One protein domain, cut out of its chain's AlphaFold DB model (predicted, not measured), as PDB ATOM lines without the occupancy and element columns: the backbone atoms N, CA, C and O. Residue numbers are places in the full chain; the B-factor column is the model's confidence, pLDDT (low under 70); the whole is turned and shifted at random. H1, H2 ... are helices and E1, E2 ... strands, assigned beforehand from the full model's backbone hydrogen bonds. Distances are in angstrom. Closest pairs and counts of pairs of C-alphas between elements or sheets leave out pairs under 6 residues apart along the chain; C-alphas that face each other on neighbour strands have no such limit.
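What this domain is: This is residues 23 to 138 of the 164 residues of an uncharacterized protein of Lachnospiraceae bacterium KH1T2 (UniProt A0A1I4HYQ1). With little regular structure, this is a short, twisted five-strand wall grazed by one long helix, H1, with the small parallel pair E1 and E2 beyond E3 and E4. The 116 printed residues, of mixed class and under half in named elements, run E1 E2 E3 E4 E5 E6 H1 E7. The sheet, order E3, E4, E5, E6, E7, is mixed. The whole is compact, radius of gyration of the C-alphas 13.2 A, spanning 38 by 32 by 22 A.

How they stand to each other: E1, residues 36 to 39, and E2, residues 59 to 62, are parallel, N 39 and O 61 2.8 A apart. E3, residues 69 to 72, E4, residues 75 to 78, and E5, residues 83 to 86, make two hairpins and a meander, each strand antiparallel to the one before; N 70 and O 77 are 3.0 A apart, N 78 and O 83 3.1 A. The closest C-alphas of E2 and E3, Glu 61 and Ala 71, are 5.3 A apart. E6, residues 102 to 104, is parallel to E5, N 104 and O 84 2.8 A apart. H1, residues 113 to 130, with every O i to N i+4 pair within hydrogen-bond range, only grazes the sheet with residues 119 to 127. E6, H1 and E7, residues 135 to 137, form a strand-helix-strand unit, parallel strands joined through a helix, with a right-handed crossover; N 137 and O 103 are 2.9 A apart.

Where its parts are: E1 begins at C-alpha 36 (54.780, 37.818, -36.443). H1 measures 25.4 A, and E7 ends at C-alpha 137 (37.033, 52.508, -34.242).

The domain as a whole: The links E1 to E2 and E5 to E6 are long. The printed part has no cut, and no printed residue is under pLDDT 70.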
ATOM      1  N   LEU A  23      50.290  51.112 -43.848       88.25
ATOM      2  CA  LEU A  23      49.941  49.716 -44.090       88.25
ATOM      3  C   LEU A  23      48.472  49.605 -44.517       88.25
ATOM      4  O   LEU A  23      47.581  50.213 -43.920       88.25
ATOM      5  N   ASP A  24      48.223  48.809 -45.548       87.00
ATOM      6  CA  ASP A  24      46.906  48.521 -46.112       87.00
ATOM      7  C   ASP A  24      46.703  47.014 -46.364       87.00
ATOM      8  O   ASP A  24      47.564  46.184 -46.061       87.00
ATOM      9  N   ALA A  25      45.559  46.622 -46.936       81.50
ATOM     10  CA  ALA A  25      45.282  45.206 -47.212       81.50
ATOM     11  C   ALA A  25      46.217  44.531 -48.229       81.50
ATOM     12  O   ALA A  25      46.232  43.300 -48.294       81.50
ATOM     13  N   HIS A  26      46.965  45.282 -49.038       80.56
ATOM     14  CA  HIS A  26      47.956  44.702 -49.946       80.56
ATOM     15  C   HIS A  26      49.359  44.683 -49.354       80.56
ATOM     16  O   HIS A  26      50.160  43.855 -49.789       80.56
ATOM     17  N   SER A  27      49.626  45.520 -48.348       82.31
ATOM     18  CA  SER A  27      50.894  45.548 -47.617       82.31
ATOM     19  C   SER A  27      51.217  44.178 -47.029       82.31
ATOM     20  O   SER A  27      52.361  43.745 -47.077       82.31
ATOM     21  N   ILE A  28      50.196  43.455 -46.552       80.06
ATOM     22  CA  ILE A  28      50.332  42.080 -46.069       80.06
ATOM     23  C   ILE A  28      49.251  41.216 -46.712       80.06
ATOM     24  O   ILE A  28      48.166  41.013 -46.165       80.06
ATOM     25  N   ARG A  29      49.541  40.672 -47.899       75.88
ATOM     26  CA  ARG A  29      48.614  39.734 -48.547       75.88
ATOM     27  C   ARG A  29      48.324  38.552 -47.616       75.88
ATOM     28  O   ARG A  29      49.264  38.068 -46.974       75.88
ATOM     29  N   PRO A  30      47.069  38.062 -47.561       75.12
ATOM     30  CA  PRO A  30      46.732  36.862 -46.810       75.12
ATOM     31  C   PRO A  30      47.699  35.736 -47.156       75.12
ATOM     32  O   PRO A  30      47.757  35.279 -48.298       75.12
ATOM     33  N   ASN A  31      48.491  35.327 -46.175       73.12
ATOM     34  CA  ASN A  31      49.375  34.193 -46.312       73.12
ATOM     35  C   ASN A  31      49.363  33.398 -45.010       73.12
ATOM     36  O   ASN A  31      49.228  33.932 -43.913       73.12
ATOM     37  N   ASN A  32      49.503  32.087 -45.145       78.62
ATOM     38  CA  ASN A  32      49.473  31.179 -44.007       78.62
ATOM     39  C   ASN A  32      50.891  30.952 -43.459       78.62
ATOM     40  O   ASN A  32      51.167  29.895 -42.903       78.62
ATOM     41  N   THR A  33      51.818  31.888 -43.664       84.31
ATOM     42  CA  THR A  33      53.224  31.741 -43.252       84.31
ATOM     43  C   THR A  33      53.666  32.811 -42.267       84.31
ATOM     44  O   THR A  33      54.618  32.577 -41.530       84.31
ATOM     45  N   ILE A  34      52.989  33.962 -42.223       87.81
ATOM     46  CA  ILE A  34      53.312  35.013 -41.264       87.81
ATOM     47  C   ILE A  34      52.901  34.580 -39.861       87.81
ATOM     48  O   ILE A  34      51.730  34.292 -39.616       87.81
ATOM     49  N   ILE A  35      53.877  34.563 -38.952       93.50
ATOM     50  CA  ILE A  35      53.661  34.305 -37.522       93.50
ATOM     51  C   ILE A  35      53.863  35.554 -36.662       93.50
ATOM     52  O   ILE A  35      53.273  35.634 -35.588       93.50
ATOM     53  N   GLY A  36      54.606  36.551 -37.142       93.81
ATOM     54  CA  GLY A  36      54.780  37.818 -36.443       93.81
ATOM     55  C   GLY A  36      55.118  38.983 -37.366       93.81
ATOM     56  O   GLY A  36      55.492  38.778 -38.524       93.81
ATOM     57  N   VAL A  37      54.933  40.190 -36.845       93.31
ATOM     58  CA  VAL A  37      54.948  41.469 -37.565       93.31
ATOM     59  C   VAL A  37      55.742  42.482 -36.744       93.31
ATOM     60  O   VAL A  37      55.402  42.679 -35.580       93.31
ATOM     61  N   HIS A  38      56.710  43.165 -37.353       93.75
ATOM     62  CA  HIS A  38      57.352  44.348 -36.766       93.75
ATOM     63  C   HIS A  38      56.860  45.628 -37.442       93.75
ATOM     64  O   HIS A  38      57.017  45.774 -38.659       93.75
ATOM     65  N   ILE A  39      56.291  46.545 -36.659       93.75
ATOM     66  CA  ILE A  39      55.818  47.862 -37.101       93.75
ATOM     67  C   ILE A  39      56.836  48.928 -36.703       93.75
ATOM     68  O   ILE A  39      57.031  49.212 -35.523       93.75
ATOM     69  N   SER A  40      57.445  49.568 -37.697       93.44
ATOM     70  CA  SER A  40      58.444  50.614 -37.456       93.44
ATOM     71  C   SER A  40      57.842  51.939 -36.971       93.44
ATOM     72  O   SER A  40      56.667  52.211 -37.225       93.44
ATOM     73  N   ALA A  41      58.675  52.834 -36.438       93.56
ATOM     74  CA  ALA A  41      58.357  54.201 -36.013       93.56
ATOM     75  C   ALA A  41      57.663  55.055 -37.088       93.56
ATOM     76  O   ALA A  41      56.908  55.976 -36.796       93.56
ATOM     77  N   GLU A  42      57.918  54.712 -38.346       91.12
ATOM     78  CA  GLU A  42      57.521  55.448 -39.546       91.12
ATOM     79  C   GLU A  42      56.096  55.152 -40.012       91.12
ATOM     80  O   GLU A  42      55.592  55.803 -40.922       91.12
ATOM     81  N   ILE A  43      55.453  54.133 -39.439       92.31
ATOM     82  CA  ILE A  43      54.075  53.804 -39.786       92.31
ATOM     83  C   ILE A  43      53.140  54.770 -39.064       92.31
ATOM     84  O   ILE A  43      52.992  54.727 -37.843       92.31
ATOM     85  N   GLU A  44      52.485  55.612 -39.854       92.62
ATOM     86  CA  GLU A  44      51.538  56.643 -39.437       92.62
ATOM     87  C   GLU A  44      50.086  56.162 -39.505       92.62
ATOM     88  O   GLU A  44      49.224  56.637 -38.768       92.62
ATOM     89  N   SER A  45      49.781  55.219 -40.404       91.62
ATOM     90  CA  SER A  45      48.421  54.697 -40.550       91.62
ATOM     91  C   SER A  45      48.378  53.224 -40.938       91.62
ATOM     92  O   SER A  45      49.200  52.729 -41.707       91.62
ATOM     93  N   ILE A  46      47.378  52.523 -40.406       92.25
ATOM     94  CA  ILE A  46      47.131  51.105 -40.655       92.25
ATOM     95  C   ILE A  46      45.649  50.949 -40.984       92.25
ATOM     96  O   ILE A  46      44.784  51.322 -40.192       92.25
ATOM     97  N   ALA A  47      45.337  50.409 -42.160       91.50
ATOM     98  CA  ALA A  47      43.955  50.179 -42.558       91.50
ATOM     99  C   ALA A  47      43.337  49.003 -41.782       91.50
ATOM    100  O   ALA A  47      44.004  47.999 -41.518       91.50
ATOM    101  N   SER A  48      42.028  49.066 -41.505       89.88
ATOM    102  CA  SER A  48      41.274  48.033 -40.761       89.88
ATOM    103  C   SER A  48      41.433  46.607 -41.332       89.88
ATOM    104  O   SER A  48      41.306  45.603 -40.637       89.88
ATOM    105  N   ASN A  49      41.677  46.479 -42.637       89.44
ATOM    106  CA  ASN A  49      41.805  45.212 -43.361       89.44
ATOM    107  C   ASN A  49      43.247  44.674 -43.479       89.44
ATOM    108  O   ASN A  49      43.403  43.581 -44.017       89.44
ATOM    109  N   THR A  50      44.259  45.373 -42.958       89.94
ATOM    110  CA  THR A  50      45.690  45.019 -43.107       89.94
ATOM    111  C   THR A  50      46.021  43.607 -42.606       89.94
ATOM    112  O   THR A  50      46.682  42.839 -43.294       89.94
ATOM    113  N   PHE A  51      45.521  43.230 -41.425       91.44
ATOM    114  CA  PHE A  51      45.854  41.953 -40.769       91.44
ATOM    115  C   PHE A  51      44.752  40.896 -40.881       91.44
ATOM    116  O   PHE A  51      44.734  39.899 -40.157       91.44
ATOM    117  N   VAL A  52      43.783  41.105 -41.770       89.44
ATOM    118  CA  VAL A  52      42.688  40.154 -41.958       89.44
ATOM    119  C   VAL A  52      43.214  38.888 -42.637       89.44
ATOM    120  O   VAL A  52      43.958  38.955 -43.610       89.44
ATOM    121  N   ASN A  53      42.766  37.724 -42.158       87.31
ATOM    122  CA  ASN A  53      43.116  36.400 -42.691       87.31
ATOM    123  C   ASN A  53      44.607  36.018 -42.566       87.31
ATOM    124  O   ASN A  53      45.064  35.135 -43.289       87.31
ATOM    125  N   GLN A  54      45.348  36.610 -41.627       91.25
ATOM    126  CA  GLN A  54      46.704  36.170 -41.274       91.25
ATOM    127  C   GLN A  54      46.637  35.012 -40.263       91.25
ATOM    128  O   GLN A  54      46.978  35.153 -39.098       91.25
ATOM    129  N   ILE A  55      46.128  33.850 -40.687       92.38
ATOM    130  CA  ILE A  55      45.660  32.785 -39.773       92.38
ATOM    131  C   ILE A  55      46.714  32.233 -38.802       92.38
ATOM    132  O   ILE A  55      46.339  31.643 -37.794       92.38
ATOM    133  N   ASN A  56      48.002  32.400 -39.113       93.81
ATOM    134  CA  ASN A  56      49.120  31.943 -38.288       93.81
ATOM    135  C   ASN A  56      49.785  33.071 -37.489       93.81
ATOM    136  O   ASN A  56      50.717  32.794 -36.734       93.81
ATOM    137  N   LEU A  57      49.296  34.312 -37.603       94.94
ATOM    138  CA  LEU A  57      49.825  35.463 -36.884       94.94
ATOM    139  C   LEU A  57      49.608  35.281 -35.383       94.94
ATOM    140  O   LEU A  57      48.486  35.053 -34.924       94.94
ATOM    141  N   ARG A  58      50.692  35.395 -34.624       95.75
ATOM    142  CA  ARG A  58      50.746  35.210 -33.172       95.75
ATOM    143  C   ARG A  58      51.104  36.484 -32.430       95.75
ATOM    144  O   ARG A  58      50.676  36.624 -31.290       95.75
ATOM    145  N   TYR A  59      51.865  37.383 -33.047       94.25
ATOM    146  CA  TYR A  59      52.275  38.617 -32.393       94.25
ATOM    147  C   TYR A  59      52.544  39.756 -33.363       94.25
ATOM    148  O   TYR A  59      52.888  39.563 -34.527       94.25
ATOM    149  N   ILE A  60      52.349  40.956 -32.843       96.19
ATOM    150  CA  ILE A  60      52.699  42.218 -33.468       96.19
ATOM    151  C   ILE A  60      53.582  42.959 -32.473       96.19
ATOM    152  O   ILE A  60      53.204  43.101 -31.310       96.19
ATOM    153  N   GLU A  61      54.725  43.427 -32.947       96.00
ATOM    154  CA  GLU A  61      55.618  44.340 -32.249       96.00
ATOM    155  C   GLU A  61      55.573  45.707 -32.922       96.00
ATOM    156  O   GLU A  61      55.298  45.827 -34.119       96.00
ATOM    157  N   VAL A  62      55.801  46.748 -32.131       96.38
ATOM    158  CA  VAL A  62      55.838  48.137 -32.585       96.38
ATOM    159  C   VAL A  62      57.076  48.770 -31.963       96.38
ATOM    160  O   VAL A  62      57.290  48.601 -30.766       96.38
ATOM    161  N   GLU A  63      57.868  49.499 -32.750       95.75
ATOM    162  CA  GLU A  63      59.003  50.265 -32.220       95.75
ATOM    163  C   GLU A  63      58.535  51.274 -31.159       95.75
ATOM    164  O   GLU A  63      57.519  51.956 -31.329       95.75
ATOM    165  N   ASP A  64      59.279  51.379 -30.056       95.06
ATOM    166  CA  ASP A  64      58.905  52.200 -28.897       95.06
ATOM    167  C   ASP A  64      58.676  53.681 -29.249       95.06
ATOM    168  O   ASP A  64      57.838  54.359 -28.636       95.06
ATOM    169  N   ASP A  65      59.389  54.188 -30.254       96.00
ATOM    170  CA  ASP A  65      59.319  55.556 -30.762       96.00
ATOM    171  C   ASP A  65      58.231  55.773 -31.829       96.00
ATOM    172  O   ASP A  65      58.025  56.917 -32.238       96.00
ATOM    173  N   ASN A  66      57.456  54.748 -32.214       97.19
ATOM    174  CA  ASN A  66      56.267  54.952 -33.043       97.19
ATOM    175  C   ASN A  66      55.261  55.855 -32.300       97.19
ATOM    176  O   ASN A  66      54.817  55.492 -31.204       97.19
ATOM    177  N   PRO A  67      54.863  57.017 -32.848       97.44
ATOM    178  CA  PRO A  67      54.030  57.969 -32.115       97.44
ATOM    179  C   PRO A  67      52.523  57.670 -32.196       97.44
ATOM    180  O   PRO A  67      51.746  58.300 -31.480       97.44
ATOM    181  N   TYR A  68      52.096  56.722 -33.033       97.62
ATOM    182  CA  TYR A  68      50.684  56.448 -33.322       97.62
ATOM    183  C   TYR A  68      50.193  55.118 -32.759       97.62
ATOM    184  O   TYR A  68      49.024  54.997 -32.388       97.62
ATOM    185  N   PHE A  69      51.084  54.135 -32.669       98.31
ATOM    186  CA  PHE A  69      50.753  52.766 -32.313       98.31
ATOM    187  C   PHE A  69      51.597  52.266 -31.149       98.31
ATOM    188  O   PHE A  69      52.652  52.807 -30.814       98.31
ATOM    189  N   SER A  70      51.111  51.207 -30.519       98.38
ATOM    190  CA  SER A  70      51.870  50.447 -29.537       98.38
ATOM    191  C   SER A  70      51.530  48.966 -29.640       98.38
ATOM    192  O   SER A  70      50.457  48.590 -30.127       98.38
ATOM    193  N   ALA A  71      52.450  48.123 -29.183       98.06
ATOM    194  CA  ALA A  71      52.203  46.707 -28.981       98.06
ATOM    195  C   ALA A  71      52.128  46.409 -27.483       98.06
ATOM    196  O   ALA A  71      52.916  46.923 -26.691       98.06
ATOM    197  N   PHE A  72      51.183  45.562 -27.089       98.00
ATOM    198  CA  PHE A  72      51.127  45.027 -25.733       98.00
ATOM    199  C   PHE A  72      50.563  43.615 -25.757       98.00
ATOM    200  O   PHE A  72      49.596  43.339 -26.463       98.00
ATOM    201  N   SER A  73      51.175  42.700 -25.001       96.69
ATOM    202  CA  SER A  73      50.769  41.292 -24.979       96.69
ATOM    203  C   SER A  73      50.532  40.732 -26.396       96.69
ATOM    204  O   SER A  73      49.529  40.056 -26.642       96.69
ATOM    205  N   ASN A  74      51.445  41.042 -27.328       96.94
ATOM    206  CA  ASN A  74      51.433  40.610 -28.730       96.94
ATOM    207  C   ASN A  74      50.316  41.198 -29.619       96.94
ATOM    208  O   ASN A  74      50.194  40.802 -30.778       96.94
ATOM    209  N   CYS A  75      49.500  42.121 -29.111       98.25
ATOM    210  CA  CYS A  75      48.405  42.754 -29.846       98.25
ATOM    211  C   CYS A  75      48.746  44.198 -30.236       98.25
ATOM    212  O   CYS A  75      49.528  44.859 -29.557       98.25
ATOM    213  N   LEU A  76      48.115  44.692 -31.304       98.31
ATOM    214  CA  LEU A  76      48.290  46.057 -31.804       98.31
ATOM    215  C   LEU A  76      47.232  47.000 -31.234       98.31
ATOM    216  O   LEU A  76      46.029  46.742 -31.366       98.31
ATOM    217  N   TYR A  77      47.684  48.138 -30.722       98.56
ATOM    218  CA  TYR A  77      46.850  49.206 -30.187       98.56
ATOM    219  C   TYR A  77      47.226  50.568 -30.771       98.56
ATOM    220  O   TYR A  77      48.259  50.722 -31.426       98.56
ATOM    221  N   ASP A  78      46.393  51.575 -30.517       98.19
ATOM    222  CA  ASP A  78      46.832  52.970 -30.574       98.19
ATOM    223  C   ASP A  78      47.932  53.241 -29.530       98.19
ATOM    224  O   ASP A  78      48.189  52.438 -28.626       98.19
ATOM    225  N   LYS A  79      48.602  54.390 -29.643       97.81
ATOM    226  CA  LYS A  79      49.706  54.743 -28.741       97.81
ATOM    227  C   LYS A  79      49.284  54.783 -27.273       97.81
ATOM    228  O   LYS A  79      50.057  54.398 -26.403       97.81
ATOM    229  N   GLU A  80      48.056  55.224 -27.001       97.94
ATOM    230  CA  GLU A  80      47.508  55.345 -25.645       97.94
ATOM    231  C   GLU A  80      46.850  54.055 -25.126       97.94
ATOM    232  O   GLU A  80      46.333  54.045 -24.008       97.94
ATOM    233  N   GLN A  81      46.838  52.977 -25.920       98.38
ATOM    234  CA  GLN A  81      46.187  51.704 -25.592       98.38
ATOM    235  C   GLN A  81      44.707  51.857 -25.200       98.38
ATOM    236  O   GLN A  81      44.217  51.200 -24.279       98.38
ATOM    237  N   LYS A  82      43.975  52.733 -25.890       98.44
ATOM    238  CA  LYS A  82      42.518  52.916 -25.777       98.44
ATOM    239  C   LYS A  82      41.742  52.160 -26.854       98.44
ATOM    240  O   LYS A  82      40.552  51.870 -26.663       98.44
ATOM    241  N   ILE A  83      42.397  51.832 -27.964       98.44
ATOM    242  CA  ILE A  83      41.821  51.184 -29.140       98.44
ATOM    243  C   ILE A  83      42.619  49.921 -29.458       98.44
ATOM    244  O   ILE A  83      43.807  49.992 -29.745       98.44
ATOM    245  N   LEU A  84      41.960  48.763 -29.467       98.56
ATOM    246  CA  LEU A  84      42.536  47.534 -30.022       98.56
ATOM    247  C   LEU A  84      42.363  47.526 -31.548       98.56
ATOM    248  O   LEU A  84      41.234  47.437 -32.031       98.56
ATOM    249  N   TYR A  85      43.457  47.564 -32.309       97.69
ATOM    250  CA  TYR A  85      43.419  47.501 -33.776       97.69
ATOM    251  C   TYR A  85      43.532  46.079 -34.319       97.69
ATOM    252  O   TYR A  85      42.874  45.751 -35.306       97.69
ATOM    253  N   CYS A  86      44.335  45.217 -33.692       97.44
ATOM    254  CA  CYS A  86      44.475  43.832 -34.130       97.44
ATOM    255  C   CYS A  86      44.795  42.895 -32.967       97.44
ATOM    256  O   CYS A  86      45.745  43.116 -32.216       97.44
ATOM    257  N   PHE A  87      44.012  41.822 -32.871       98.06
ATOM    258  CA  PHE A  87      44.328  40.642 -32.085       98.06
ATOM    259  C   PHE A  87      44.762  39.519 -33.047       98.06
ATOM    260  O   PHE A  87      43.951  39.099 -33.883       98.06
ATOM    261  N   PRO A  88      46.006  39.018 -32.953       96.88
ATOM    262  CA  PRO A  88      46.511  37.968 -33.837       96.88
ATOM    263  C   PRO A  88      45.664  36.685 -33.824       96.88
ATOM    264  O   PRO A  88      45.274  36.190 -32.768       96.88
ATOM    265  N   GLN A  89      45.381  36.106 -34.995       96.19
ATOM    266  CA  GLN A  89      44.417  35.004 -35.120       96.19
ATOM    267  C   GLN A  89      44.874  33.682 -34.484       96.19
ATOM    268  O   GLN A  89      44.029  32.912 -34.022       96.19
ATOM    269  N   ALA A  90      46.184  33.419 -34.437       95.94
ATOM    270  CA  ALA A  90      46.763  32.230 -33.809       95.94
ATOM    271  C   ALA A  90      47.163  32.446 -32.340       95.94
ATOM    272  O   ALA A  90      47.692  31.526 -31.705       95.94
ATOM    273  N   LEU A  91      46.919  33.637 -31.784       95.69
ATOM    274  CA  LEU A  91      47.134  33.912 -30.371       95.69
ATOM    275  C   LEU A  91      45.955  33.369 -29.554       95.69
ATOM    276  O   LEU A  91      44.791  33.661 -29.819       95.69
ATOM    277  N   ILE A  92      46.249  32.535 -28.557       94.50
ATOM    278  CA  ILE A  92      45.217  31.862 -27.748       94.50
ATOM    279  C   ILE A  92      44.830  32.644 -26.489       94.50
ATOM    280  O   ILE A  92      43.815  32.340 -25.866       94.50
ATOM    281  N   PHE A  93      45.650  33.623 -26.102       93.31
ATOM    282  CA  PHE A  93      45.460  34.467 -24.930       93.31
ATOM    283  C   PHE A  93      46.306  35.738 -25.052       93.31
ATOM    284  O   PHE A  93      47.457  35.665 -25.477       93.31
ATOM    285  N   ALA A  94      45.749  36.869 -24.623       94.31
ATOM    286  CA  ALA A  94      46.484  38.102 -24.384       94.31
ATOM    287  C   ALA A  94      45.873  38.831 -23.187       94.31
ATOM    288  O   ALA A  94      44.658  38.763 -22.967       94.31
ATOM    289  N   GLU A  95      46.701  39.558 -22.448       96.81
ATOM    290  CA  GLU A  95      46.203  40.555 -21.512       96.81
ATOM    291  C   GLU A  95      45.665  41.759 -22.296       96.81
ATOM    292  O   GLU A  95      46.316  42.271 -23.205       96.81
ATOM    293  N   VAL A  96      44.456  42.208 -21.954       98.31
ATOM    294  CA  VAL A  96      43.864  43.428 -22.516       98.31
ATOM    295  C   VAL A  96      44.083  44.552 -21.501       98.31
ATOM    296  O   VAL A  96      43.522  44.451 -20.405       98.31
ATOM    297  N   PRO A  97      44.845  45.614 -21.832       98.50
ATOM    298  CA  PRO A  97      45.054  46.734 -20.921       98.50
ATOM    299  C   PRO A  97      43.727  47.322 -20.444       98.50
ATOM    300  O   PRO A  97      42.779  47.451 -21.223       98.50
ATOM    301  N   SER A  98      43.648  47.727 -19.176       98.44
ATOM    302  CA  SER A  98      42.424  48.306 -18.599       98.44
ATOM    303  C   SER A  98      42.002  49.629 -19.251       98.44
ATOM    304  O   SER A  98      40.868  50.068 -19.084       98.44
ATOM    305  N   THR A  99      42.913  50.271 -19.984       98.62
ATOM    306  CA  THR A  99      42.692  51.505 -20.749       98.62
ATOM    307  C   THR A  99      41.914  51.277 -22.046       98.62
ATOM    308  O   THR A  99      41.334  52.228 -22.571       98.62
ATOM    309  N   VAL A 100      41.853  50.041 -22.558       98.75
ATOM    310  CA  VAL A 100      41.195  49.728 -23.835       98.75
ATOM    311  C   VAL A 100      39.683  49.783 -23.668       98.75
ATOM    312  O   VAL A 100      39.103  48.949 -22.973       98.75
ATOM    313  N   VAL A 101      39.036  50.721 -24.357       98.56
ATOM    314  CA  VAL A 101      37.580  50.968 -24.286       98.56
ATOM    315  C   VAL A 101      36.888  50.908 -25.652       98.56
ATOM    316  O   VAL A 101      35.682  51.117 -25.773       98.56
ATOM    317  N   SER A 102      37.647  50.624 -26.707       98.44
ATOM    318  CA  SER A 102      37.150  50.509 -28.075       98.44
ATOM    319  C   SER A 102      38.016  49.544 -28.883       98.44
ATOM    320  O   SER A 102      39.101  49.151 -28.452       98.44
ATOM    321  N   MET A 103      37.536  49.130 -30.054       97.75
ATOM    322  CA  MET A 103      38.323  48.301 -30.972       97.75
ATOM    323  C   MET A 103      37.948  48.552 -32.426       97.75
ATOM    324  O   MET A 103      36.824  48.960 -32.719       97.75
ATOM    325  N   ASP A 104      38.865  48.249 -33.338       97.06
ATOM    326  CA  ASP A 104      38.572  48.160 -34.764       97.06
ATOM    327  C   ASP A 104      37.520  47.074 -35.039       97.06
ATOM    328  O   ASP A 104      37.517  46.000 -34.426       97.06
ATOM    329  N   ARG A 105      36.614  47.317 -35.994       93.94
ATOM    330  CA  ARG A 105      35.558  46.357 -36.370       93.94
ATOM    331  C   ARG A 105      36.109  44.997 -36.828       93.94
ATOM    332  O   ARG A 105      35.425  43.979 -36.694       93.94
ATOM    333  N   LYS A 106      37.325  44.967 -37.370       94.44
ATOM    334  CA  LYS A 106      38.047  43.776 -37.828       94.44
ATOM    335  C   LYS A 106      39.162  43.334 -36.878       94.44
ATOM    336  O   LYS A 106      39.795  42.325 -37.181       94.44
ATOM    337  N   ALA A 107      39.333  43.969 -35.713       96.38
ATOM    338  CA  ALA A 107      40.377  43.616 -34.746       96.38
ATOM    339  C   ALA A 107      40.389  42.127 -34.370       96.38
ATOM    340  O   ALA A 107      41.450  41.552 -34.161       96.38
ATOM    341  N   LEU A 108      39.209  41.499 -34.310       96.81
ATOM    342  CA  LEU A 108      39.028  40.088 -33.943       96.81
ATOM    343  C   LEU A 108      38.685  39.189 -35.144       96.81
ATOM    344  O   LEU A 108      38.188  38.073 -34.976       96.81
ATOM    345  N   LYS A 109      38.873  39.663 -36.382       94.81
ATOM    346  CA  LYS A 109      38.501  38.903 -37.579       94.81
ATOM    347  C   LYS A 109      39.399  37.670 -37.724       94.81
ATOM    348  O   LYS A 109      40.593  37.792 -37.977       94.81
ATOM    349  N   GLY A 110      38.791  36.487 -37.628       94.00
ATOM    350  CA  GLY A 110      39.483  35.197 -37.746       94.00
ATOM    351  C   GLY A 110      40.027  34.646 -36.425       94.00
ATOM    352  O   GLY A 110      40.543  33.535 -36.417       94.00
ATOM    353  N   VAL A 111      39.879  35.379 -35.317       96.19
ATOM    354  CA  VAL A 111      40.221  34.892 -33.975       96.19
ATOM    355  C   VAL A 111      39.229  33.801 -33.563       96.19
ATOM    356  O   VAL A 111      38.040  33.877 -33.882       96.19
ATOM    357  N   ASN A 112      39.702  32.786 -32.836       95.50
ATOM    358  CA  ASN A 112      38.832  31.770 -32.245       95.50
ATOM    359  C   ASN A 112      37.722  32.423 -31.400       95.50
ATOM    360  O   ASN A 112      38.011  33.245 -30.533       95.50
ATOM    361  N   GLU A 113      36.462  32.025 -31.597       96.81
ATOM    362  CA  GLU A 113      35.325  32.727 -30.980       96.81
ATOM    363  C   GLU A 113      35.356  32.712 -29.445       96.81
ATOM    364  O   GLU A 113      34.952  33.685 -28.814       96.81
ATOM    365  N   LYS A 114      35.896  31.660 -28.815       97.50
ATOM    366  CA  LYS A 114      36.038  31.623 -27.352       97.50
ATOM    367  C   LYS A 114      36.990  32.717 -26.863       97.50
ATOM    368  O   LYS A 114      36.683  33.394 -25.885       97.50
ATOM    369  N   VAL A 115      38.116  32.897 -27.551       97.69
ATOM    370  CA  VAL A 115      39.105  33.945 -27.249       97.69
ATOM    371  C   VAL A 115      38.518  35.320 -27.568       97.69
ATOM    372  O   VAL A 115      38.563  36.222 -26.736       97.69
ATOM    373  N   ALA A 116      37.872  35.466 -28.727       98.06
ATOM    374  CA  ALA A 116      37.224  36.711 -29.121       98.06
ATOM    375  C   ALA A 116      36.171  37.156 -28.091       98.06
ATOM    376  O   ALA A 116      36.144  38.324 -27.705       98.06
ATOM    377  N   ALA A 117      35.341  36.237 -27.589       98.25
ATOM    378  CA  ALA A 117      34.361  36.525 -26.545       98.25
ATOM    379  C   ALA A 117      35.017  37.002 -25.237       98.25
ATOM    380  O   ALA A 117      34.509  37.930 -24.608       98.25
ATOM    381  N   GLN A 118      36.159  36.423 -24.847       98.19
ATOM    382  CA  GLN A 118      36.922  36.866 -23.673       98.19
ATOM    383  C   GLN A 118      37.471  38.284 -23.853       98.19
ATOM    384  O   GLN A 118      37.308  39.114 -22.960       98.19
ATOM    385  N   VAL A 119      38.044  38.592 -25.020       98.50
ATOM    386  CA  VAL A 119      38.541  39.940 -25.336       98.50
ATOM    387  C   VAL A 119      37.397  40.958 -25.324       98.50
ATOM    388  O   VAL A 119      37.508  42.002 -24.686       98.50
ATOM    389  N   ARG A 120      36.251  40.639 -25.946       98.56
ATOM    390  CA  ARG A 120      35.053  41.502 -25.913       98.56
ATOM    391  C   ARG A 120      34.559  41.745 -24.487       98.56
ATOM    392  O   ARG A 120      34.201  42.872 -24.154       98.56
ATOM    393  N   ALA A 121      34.538  40.710 -23.648       98.31
ATOM    394  CA  ALA A 121      34.128  40.830 -22.253       98.31
ATOM    395  C   ALA A 121      35.095  41.708 -21.440       98.31
ATOM    396  O   ALA A 121      34.638  42.527 -20.644       98.31
ATOM    397  N   ALA A 122      36.406  41.581 -21.672       98.56
ATOM    398  CA  ALA A 122      37.415  42.424 -21.037       98.56
ATOM    399  C   ALA A 122      37.229  43.903 -21.408       98.56
ATOM    400  O   ALA A 122      37.099  44.740 -20.518       98.56
ATOM    401  N   ILE A 123      37.092  44.217 -22.703       98.62
ATOM    402  CA  ILE A 123      36.854  45.595 -23.159       98.62
ATOM    403  C   ILE A 123      35.533  46.136 -22.595       98.62
ATOM    404  O   ILE A 123      35.489  47.266 -22.120       98.62
ATOM    405  N   LYS A 124      34.459  45.332 -22.553       98.50
ATOM    406  CA  LYS A 124      33.186  45.750 -21.938       98.50
ATOM    407  C   LYS A 124      33.360  46.120 -20.461       98.50
ATOM    408  O   LYS A 124      32.849  47.150 -20.031       98.50
ATOM    409  N   LYS A 125      34.106  45.317 -19.698       98.69
ATOM    410  CA  LYS A 125      34.419  45.602 -18.290       98.69
ATOM    411  C   LYS A 125      35.248  46.883 -18.140       98.69
ATOM    412  O   LYS A 125      35.017  47.653 -17.207       98.69
ATOM    413  N   ASN A 126      36.189  47.129 -19.049       98.75
ATOM    414  CA  ASN A 126      36.967  48.368 -19.070       98.75
ATOM    415  C   ASN A 126      36.066  49.583 -19.323       98.75
ATOM    416  O   ASN A 126      36.149  50.559 -18.585       98.75
ATOM    417  N   CYS A 127      35.153  49.499 -20.300       98.62
ATOM    418  CA  CYS A 127      34.157  50.539 -20.572       98.62
ATOM    419  C   CYS A 127      33.307  50.855 -19.331       98.62
ATOM    420  O   CYS A 127      33.169  52.019 -18.962       98.62
ATOM    421  N   GLU A 128      32.791  49.822 -18.655       98.56
ATOM    422  CA  GLU A 128      32.020  49.959 -17.409       98.56
ATOM    423  C   GLU A 128      32.839  50.647 -16.309       98.56
ATOM    424  O   GLU A 128      32.352  51.566 -15.655       98.56
ATOM    425  N   SER A 129      34.099  50.241 -16.142       98.38
ATOM    426  CA  SER A 129      35.001  50.795 -15.124       98.38
ATOM    427  C   SER A 129      35.378  52.252 -15.410       98.38
ATOM    428  O   SER A 129      35.529  53.043 -14.482       98.38
ATOM    429  N   ALA A 130      35.509  52.617 -16.686       98.19
ATOM    430  CA  ALA A 130      35.817  53.972 -17.130       98.19
ATOM    431  C   ALA A 130      34.573  54.875 -17.255       98.19
ATOM    432  O   ALA A 130      34.716  56.075 -17.485       98.19
ATOM    433  N   GLY A 131      33.359  54.327 -17.119       98.19
ATOM    434  CA  GLY A 131      32.113  55.080 -17.280       98.19
ATOM    435  C   GLY A 131      31.864  55.555 -18.717       98.19
ATOM    436  O   GLY A 131      31.273  56.615 -18.917       98.19
ATOM    437  N   VAL A 132      32.324  54.796 -19.715       98.12
ATOM    438  CA  VAL A 132      32.185  55.131 -21.142       98.12
ATOM    439  C   VAL A 132      31.414  54.054 -21.896       98.12
ATOM    440  O   VAL A 132      31.407  52.884 -21.521       98.12
ATOM    441  N   GLU A 133      30.771  54.437 -22.995       97.38
ATOM    442  CA  GLU A 133      30.135  53.486 -23.906       97.38
ATOM    443  C   GLU A 133      31.169  52.873 -24.860       97.38
ATOM    444  O   GLU A 133      32.027  53.579 -25.398       97.38
ATOM    445  N   PHE A 134      31.055  51.567 -25.111       97.38
ATOM    446  CA  PHE A 134      31.853  50.888 -26.127       97.38
ATOM    447  C   PHE A 134      31.558  51.443 -27.528       97.38
ATOM    448  O   PHE A 134      30.400  51.572 -27.928       97.38
ATOM    449  N   LYS A 135      32.610  51.685 -28.317       95.56
ATOM    450  CA  LYS A 135      32.500  52.091 -29.724       95.56
ATOM    451  C   LYS A 135      33.473  51.303 -30.590       95.56
ATOM    452  O   LYS A 135      34.549  50.915 -30.139       95.56
ATOM    453  N   TYR A 136      33.099  51.099 -31.850       95.62
ATOM    454  CA  TYR A 136      34.060  50.653 -32.850       95.62
ATOM    455  C   TYR A 136      34.875  51.849 -33.339       95.62
ATOM    456  O   TYR A 136      34.300  52.879 -33.694       95.62
ATOM    457  N   ALA A 137      36.194  51.690 -33.383       90.94
ATOM    458  CA  ALA A 137      37.033  52.508 -34.242       90.94
ATOM    459  C   ALA A 137      36.844  52.009 -35.681       90.94
ATOM    460  O   ALA A 137      36.808  50.801 -35.924       90.94
ATOM    461  N   ASP A 138      36.666  52.925 -36.626       78.31
ATOM    462  CA  ASP A 138      36.468  52.585 -38.038       78.31
ATOM    463  C   ASP A 138      37.504  53.332 -38.887       78.31
ATOM    464  O   ASP A 138      37.163  54.276 -39.604       78.31
TER     465      ASP A 138